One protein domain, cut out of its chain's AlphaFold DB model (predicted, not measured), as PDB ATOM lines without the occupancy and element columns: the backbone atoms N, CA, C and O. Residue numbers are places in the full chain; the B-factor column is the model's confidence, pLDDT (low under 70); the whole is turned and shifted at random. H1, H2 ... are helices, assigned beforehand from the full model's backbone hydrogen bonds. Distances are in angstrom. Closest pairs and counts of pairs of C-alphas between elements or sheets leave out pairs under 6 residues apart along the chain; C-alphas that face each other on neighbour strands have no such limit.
ATOM      1  N   TRP A 862     135.812 170.389 128.095       94.19
ATOM      2  CA  TRP A 862     135.959 170.453 126.640       94.19
ATOM      3  C   TRP A 862     137.413 170.655 126.181       94.19
ATOM      4  O   TRP A 862     137.852 170.035 125.214       94.19
ATOM      5  N   ILE A 863     138.201 171.446 126.922       96.19
ATOM      6  CA  ILE A 863     139.633 171.668 126.653       96.19
ATOM      7  C   ILE A 863     140.402 170.363 126.842       96.19
ATOM      8  O   ILE A 863     141.261 170.015 126.034       96.19
ATOM      9  N   LEU A 864     140.089 169.622 127.909       95.88
ATOM     10  CA  LEU A 864     140.702 168.324 128.176       95.88
ATOM     11  C   LEU A 864     140.337 167.298 127.100       95.88
ATOM     12  O   LEU A 864     141.213 166.553 126.671       95.88
ATOM     13  N   ASP A 865     139.089 167.265 126.640       93.94
ATOM     14  CA  ASP A 865     138.653 166.342 125.588       93.94
ATOM     15  C   ASP A 865     139.305 166.662 124.235       93.94
ATOM     16  O   ASP A 865     139.775 165.748 123.549       93.94
ATOM     17  N   GLU A 866     139.435 167.946 123.890       94.69
ATOM     18  CA  GLU A 866     140.197 168.385 122.719       94.69
ATOM     19  C   GLU A 866     141.680 167.996 122.835       94.69
ATOM     20  O   GLU A 866     142.252 167.417 121.908       94.69
ATOM     21  N   LEU A 867     142.300 168.269 123.987       95.88
ATOM     22  CA  LEU A 867     143.690 167.909 124.267       95.88
ATOM     23  C   LEU A 867     143.911 166.400 124.103       95.88
ATOM     24  O   LEU A 867     144.863 165.976 123.446       95.88
ATOM     25  N   ILE A 868     143.019 165.580 124.661       94.81
ATOM     26  CA  ILE A 868     143.065 164.120 124.534       94.81
ATOM     27  C   ILE A 868     142.953 163.713 123.067       94.81
ATOM     28  O   ILE A 868     143.752 162.897 122.610       94.81
ATOM     29  N   GLN A 869     141.996 164.268 122.320       94.94
ATOM     30  CA  GLN A 869     141.835 163.965 120.899       94.94
ATOM     31  C   GLN A 869     143.128 164.238 120.124       94.94
ATOM     32  O   GLN A 869     143.600 163.356 119.406       94.94
ATOM     33  N   ARG A 870     143.727 165.411 120.318       95.81
ATOM     34  CA  ARG A 870     144.909 165.839 119.564       95.81
ATOM     35  C   ARG A 870     146.157 165.043 119.925       95.81
ATOM     36  O   ARG A 870     146.894 164.613 119.040       95.81
ATOM     37  N   VAL A 871     146.367 164.766 121.212       95.06
ATOM     38  CA  VAL A 871     147.528 163.994 121.681       95.06
ATOM     39  C   VAL A 871     147.397 162.507 121.341       95.06
ATOM     40  O   VAL A 871     148.395 161.876 120.987       95.06
ATOM     41  N   GLU A 872     146.202 161.923 121.473       89.50
ATOM     42  CA  GLU A 872     145.978 160.484 121.280       89.50
ATOM     43  C   GLU A 872     145.769 160.105 119.809       89.50
ATOM     44  O   GLU A 872     146.333 159.107 119.359       89.50
ATOM     45  N   LYS A 873     144.948 160.862 119.068       86.88
ATOM     46  CA  LYS A 873     144.533 160.506 117.701       86.88
ATOM     47  C   LYS A 873     145.345 161.216 116.631       86.88
ATOM     48  O   LYS A 873     145.739 160.573 115.662       86.88
ATOM     49  N   ASP A 874     145.597 162.508 116.821       92.00
ATOM     50  CA  ASP A 874     146.235 163.342 115.796       92.00
ATOM     51  C   ASP A 874     147.771 163.353 115.934       92.00
ATOM     52  O   ASP A 874     148.485 163.744 115.015       92.00
ATOM     53  N   GLY A 875     148.294 162.855 117.063       89.81
ATOM     54  CA  GLY A 875     149.731 162.765 117.340       89.81
ATOM     55  C   GLY A 875     150.380 164.108 117.687       89.81
ATOM     56  O   GLY A 875     151.606 164.207 117.740       89.81
ATOM     57  N   GLU A 876     149.582 165.142 117.951       93.94
ATOM     58  CA  GLU A 876     150.057 166.483 118.283       93.94
ATOM     59  C   GLU A 876     150.509 166.538 119.747       93.94
ATOM     60  O   GLU A 876     149.723 166.820 120.645       93.94
ATOM     61  N   ARG A 877     151.788 166.257 120.023       91.88
ATOM     62  CA  ARG A 877     152.314 166.262 121.402       91.88
ATOM     63  C   ARG A 877     152.468 167.665 121.987       91.88
ATOM     64  O   ARG A 877     152.203 167.864 123.168       91.88
ATOM     65  N   ASP A 878     152.839 168.647 121.166       91.44
ATOM     66  CA  ASP A 878     153.161 170.004 121.631       91.44
ATOM     67  C   ASP A 878     151.972 170.744 122.259       91.44
ATOM     68  O   ASP A 878     152.169 171.642 123.077       91.44
ATOM     69  N   VAL A 879     150.735 170.367 121.915       94.94
ATOM     70  CA  VAL A 879     149.522 170.946 122.517       94.94
ATOM     71  C   VAL A 879     149.453 170.687 124.027       94.94
ATOM     72  O   VAL A 879     148.996 171.548 124.776       94.94
ATOM     73  N   LEU A 880     150.010 169.563 124.497       94.94
ATOM     74  CA  LEU A 880     150.120 169.259 125.922       94.94
ATOM     75  C   LEU A 880     151.018 170.268 126.642       94.94
ATOM     76  O   LEU A 880     150.651 170.743 127.713       94.94
ATOM     77  N   ASN A 881     152.149 170.648 126.042       92.69
ATOM     78  CA  ASN A 881     153.059 171.637 126.626       92.69
ATOM     79  C   ASN A 881     152.392 173.012 126.752       92.69
ATOM     80  O   ASN A 881     152.574 173.686 127.763       92.69
ATOM     81  N   ARG A 882     151.573 173.407 125.767       94.81
ATOM     82  CA  ARG A 882     150.843 174.684 125.804       94.81
ATOM     83  C   ARG A 882     149.763 174.703 126.883       94.81
ATOM     84  O   ARG A 882     149.736 175.622 127.696       94.81
ATOM     85  N   VAL A 883     148.940 173.652 126.967       97.00
ATOM     86  CA  VAL A 883     147.937 173.529 128.041       97.00
ATOM     87  C   VAL A 883     148.605 173.497 129.415       97.00
ATOM     88  O   VAL A 883     148.126 174.147 130.341       97.00
ATOM     89  N   MET A 884     149.734 172.797 129.560       97.31
ATOM     90  CA  MET A 884     150.494 172.789 130.812       97.31
ATOM     91  C   MET A 884     151.062 174.163 131.161       97.31
ATOM     92  O   MET A 884     151.006 174.548 132.326       97.31
ATOM     93  N   GLN A 885     151.555 174.928 130.184       96.69
ATOM     94  CA  GLN A 885     152.025 176.291 130.421       96.69
ATOM     95  C   GLN A 885     150.907 177.173 130.993       96.69
ATOM     96  O   GLN A 885     151.134 177.898 131.963       96.69
ATOM     97  N   MET A 886     149.696 177.071 130.437       97.94
ATOM     98  CA  MET A 886     148.531 177.806 130.933       97.94
ATOM     99  C   MET A 886     148.070 177.302 132.305       97.94
ATOM    100  O   MET A 886     147.795 178.101 133.195       97.94
ATOM    101  N   ALA A 887     148.038 175.982 132.511       98.12
ATOM    102  CA  ALA A 887     147.652 175.359 133.778       98.12
ATOM    103  C   ALA A 887     148.596 175.729 134.932       98.12
ATOM    104  O   ALA A 887     148.139 175.913 136.056       98.12
ATOM    105  N   LEU A 888     149.898 175.856 134.655       97.44
ATOM    106  CA  LEU A 888     150.914 176.251 135.633       97.44
ATOM    107  C   LEU A 888     150.916 177.758 135.923       97.44
ATOM    108  O   LEU A 888     151.408 178.166 136.973       97.44
ATOM    109  N   ASN A 889     150.360 178.574 135.023       97.62
ATOM    110  CA  ASN A 889     150.314 180.033 135.144       97.62
ATOM    111  C   ASN A 889     148.886 180.553 134.888       97.62
ATOM    112  O   ASN A 889     148.668 181.334 133.960       97.62
ATOM    113  N   PRO A 890     147.880 180.122 135.670       98.12
ATOM    114  CA  PRO A 890     146.472 180.280 135.303       98.12
ATOM    115  C   PRO A 890     145.953 181.719 135.424       98.12
ATOM    116  O   PRO A 890     144.840 182.001 134.986       98.12
ATOM    117  N   PHE A 891     146.715 182.628 136.037       98.00
ATOM    118  CA  PHE A 891     146.296 184.001 136.343       98.00
ATOM    119  C   PHE A 891     146.693 185.031 135.281       98.00
ATOM    120  O   PHE A 891     146.198 186.164 135.317       98.00
ATOM    121  N   GLU A 892     147.551 184.644 134.339       96.50
ATOM    122  CA  GLU A 892     148.056 185.538 133.302       96.50
ATOM    123  C   GLU A 892     146.940 185.994 132.354       96.50
ATOM    124  O   GLU A 892     146.028 185.240 132.011       96.50
ATOM    125  N   ASP A 893     147.003 187.254 131.917       94.81
ATOM    126  CA  ASP A 893     146.092 187.772 130.884       94.81
ATOM    127  C   ASP A 893     146.395 187.169 129.499       94.81
ATOM    128  O   ASP A 893     145.516 187.115 128.641       94.81
ATOM    129  N   ARG A 894     147.641 186.734 129.281       95.00
ATOM    130  CA  ARG A 894     148.151 186.097 128.058       95.00
ATOM    131  C   ARG A 894     149.419 185.303 128.384       95.00
ATOM    132  O   ARG A 894     150.088 185.629 129.357       95.00
ATOM    133  N   TRP A 895     149.780 184.327 127.553       96.81
ATOM    134  CA  TRP A 895     150.999 183.533 127.744       96.81
ATOM    135  C   TRP A 895     152.002 183.763 126.621       96.81
ATOM    136  O   TRP A 895     153.169 184.020 126.907       96.81
ATOM    137  N   ASP A 896     151.571 183.706 125.357       96.12
ATOM    138  CA  ASP A 896     152.453 183.983 124.221       96.12
ATOM    139  C   ASP A 896     153.179 185.337 124.351       96.12
ATOM    140  O   ASP A 896     152.565 186.391 124.547       96.12
ATOM    141  N   GLY A 897     154.510 185.295 124.251       94.12
ATOM    142  CA  GLY A 897     155.392 186.452 124.392       94.12
ATOM    143  C   GLY A 897     155.730 186.849 125.834       94.12
ATOM    144  O   GLY A 897     156.596 187.705 126.021       94.12
ATOM    145  N   GLU A 898     155.114 186.232 126.846       94.06
ATOM    146  CA  GLU A 898     155.450 186.469 128.254       94.06
ATOM    147  C   GLU A 898     156.678 185.664 128.695       94.06
ATOM    148  O   GLU A 898     157.076 184.670 128.080       94.06
ATOM    149  N   THR A 899     157.332 186.130 129.760       92.88
ATOM    150  CA  THR A 899     158.570 185.526 130.269       92.88
ATOM    151  C   THR A 899     158.302 184.703 131.519       92.88
ATOM    152  O   THR A 899     157.914 185.244 132.550       92.88
ATOM    153  N   PHE A 900     158.611 183.409 131.452       88.56
ATOM    154  CA  PHE A 900     158.496 182.465 132.561       88.56
ATOM    155  C   PHE A 900     159.869 181.862 132.847       88.56
ATOM    156  O   PHE A 900     160.568 181.440 131.925       88.56
ATOM    157  N   ASP A 901     160.293 181.860 134.113       81.88
ATOM    158  CA  ASP A 901     161.605 181.339 134.533       81.88
ATOM    159  C   ASP A 901     162.784 181.891 133.687       81.88
ATOM    160  O   ASP A 901     163.736 181.185 133.348       81.88
ATOM    161  N   GLY A 902     162.706 183.173 133.302       83.75
ATOM    162  CA  GLY A 902     163.730 183.864 132.508       83.75
ATOM    163  C   GLY A 902     163.742 183.530 131.010       83.75
ATOM    164  O   GLY A 902     164.649 183.972 130.305       83.75
ATOM    165  N   LYS A 903     162.757 182.775 130.507       85.94
ATOM    166  CA  LYS A 903     162.603 182.435 129.085       85.94
ATOM    167  C   LYS A 903     161.293 182.986 128.534       85.94
ATOM    168  O   LYS A 903     160.241 182.819 129.144       85.94
ATOM    169  N   THR A 904     161.349 183.608 127.360       93.00
ATOM    170  CA  THR A 904     160.145 184.021 126.631       93.00
ATOM    171  C   THR A 904     159.439 182.787 126.081       93.00
ATOM    172  O   THR A 904     160.027 182.025 125.311       93.00
ATOM    173  N   TYR A 905     158.190 182.585 126.479       93.69
ATOM    174  CA  TYR A 905     157.361 181.502 125.975       93.69
ATOM    175  C   TYR A 905     156.803 181.873 124.596       93.69
ATOM    176  O   TYR A 905     156.280 182.966 124.389       93.69
ATOM    177  N   THR A 906     156.972 180.967 123.633       93.44
ATOM    178  CA  THR A 906     156.419 181.089 122.276       93.44
ATOM    179  C   THR A 906     155.259 180.114 122.162       93.44
ATOM    180  O   THR A 906     155.469 178.903 122.065       93.44
ATOM    181  N   GLY A 907     154.050 180.651 122.252       92.00
ATOM    182  CA  GLY A 907     152.808 179.902 122.308       92.00
ATOM    183  C   GLY A 907     152.024 179.957 121.002       92.00
ATOM    184  O   GLY A 907     152.568 180.201 119.924       92.00
ATOM    185  N   ASN A 908     150.717 179.727 121.102       94.75
ATOM    186  CA  ASN A 908     149.781 179.991 120.011       94.75
ATOM    187  C   ASN A 908     148.681 180.905 120.541       94.75
ATOM    188  O   ASN A 908     147.707 180.442 121.130       94.75
ATOM    189  N   LYS A 909     148.848 182.207 120.305       94.81
ATOM    190  CA  LYS A 909     147.960 183.246 120.825       94.81
ATOM    191  C   LYS A 909     146.479 183.007 120.511       94.81
ATOM    192  O   LYS A 909     145.642 183.216 121.382       94.81
ATOM    193  N   ASP A 910     146.147 182.595 119.288       95.56
ATOM    194  CA  ASP A 910     144.749 182.408 118.877       95.56
ATOM    195  C   ASP A 910     144.124 181.186 119.569       95.56
ATOM    196  O   ASP A 910     142.953 181.197 119.949       95.56
ATOM    197  N   GLU A 911     144.919 180.136 119.773       94.50
ATOM    198  CA  GLU A 911     144.498 178.929 120.482       94.50
ATOM    199  C   GLU A 911     144.341 179.174 121.988       94.50
ATOM    200  O   GLU A 911     143.325 178.795 122.568       94.50
ATOM    201  N   GLU A 912     145.304 179.867 122.597       96.06
ATOM    202  CA  GLU A 912     145.264 180.281 124.002       96.06
ATOM    203  C   GLU A 912     144.045 181.163 124.280       96.06
ATOM    204  O   GLU A 912     143.315 180.918 125.240       96.06
ATOM    205  N   LEU A 913     143.772 182.134 123.398       95.06
ATOM    206  CA  LEU A 913     142.592 182.988 123.501       95.06
ATOM    207  C   LEU A 913     141.307 182.157 123.465       95.06
ATOM    208  O   LEU A 913     140.446 182.342 124.323       95.06
ATOM    209  N   ARG A 914     141.198 181.204 122.531       95.06
ATOM    210  CA  ARG A 914     140.026 180.327 122.402       95.06
ATOM    211  C   ARG A 914     139.784 179.480 123.654       95.06
ATOM    212  O   ARG A 914     138.635 179.307 124.038       95.06
ATOM    213  N   TRP A 915     140.830 178.971 124.301       95.69
ATOM    214  CA  TRP A 915     140.695 178.199 125.544       95.69
ATOM    215  C   TRP A 915     140.325 179.046 126.769       95.69
ATOM    216  O   TRP A 915     139.847 178.501 127.763       95.69
ATOM    217  N   THR A 916     140.517 180.365 126.707       95.69
ATOM    218  CA  THR A 916     140.037 181.306 127.736       95.69
ATOM    219  C   THR A 916     138.677 181.934 127.420       95.69
ATOM    220  O   THR A 916     138.113 182.616 128.274       95.69
ATOM    221  N   ASP A 917     138.151 181.713 126.216       93.06
ATOM    222  CA  ASP A 917     136.871 182.247 125.742       93.06
ATOM    223  C   ASP A 917     135.673 181.438 126.285       93.06
ATOM    224  O   ASP A 917     135.846 180.476 127.042       93.06
TER     225      ASP A 917
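AT A GLANCE: This is residues 862 to 917 of the 932 residues of the protein "Selenoprotein O" of Gibberella zeae (UniProt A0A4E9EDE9). A helical hairpin of H1 and H2 has a shorter third helix, H3, near it, and a long loop, residues 889 to 908, runs from H2 to H3. Within this loop a small antiparallel pairing of residues 899 to 900 with 903 to 904 makes a turn, whose Gly 902 is at the end of the model away from H1. The printed part has 56 residues, with three named helices in the order H1, H2, H3 and no named strand; the class is all helix. The whole is compact, with a radius of gyration of the C-alphas of 11.4 A, and its outline is only just elongated, with spans of 33 by 22 by 18 A.

HOW THE PARTS SIT: H1, residues 862 to 874, and H2, residues 878 to 888, form a helical hairpin over a tight link. They touch at a shallow tilt of 27 degrees and run opposite ways; the closest C-alphas are those of Leu 867 and Leu 880, 6.8 A apart, and H1 touches H2 with residues 867 to 871 alone. H3, residues 909 to 916, is close to H1 but not clearly touching it, with the C-alphas of Ile 863 and Trp 915 the closest at 6.7 A, at a steep tilt of 49 degrees, opposite ways. H2 and H3 are near each other, with 9 pairs of C-alphas within 10 A. Every O i to N i+4 pair is within hydrogen-bond range in H1, H2 and H3.

IN THESE COORDINATES: H1 begins at C-alpha 862 (135.959, 170.453, 126.640) and is 16.5 A long. H2 is 15.5 A long and ends at C-alpha 888 (150.914, 176.251, 135.633). H3 is 10.7 A long and ends at C-alpha 916 (140.037, 181.306, 127.736).

THE WHOLE: The two C-alphas farthest apart, those of Lys 873 and Gly 902, are 33.7 A apart. The link from H2 to H3 is long, with 20 residues. The printed part has no cut, its mean pLDDT is 94.0, and no printed residue is under 70.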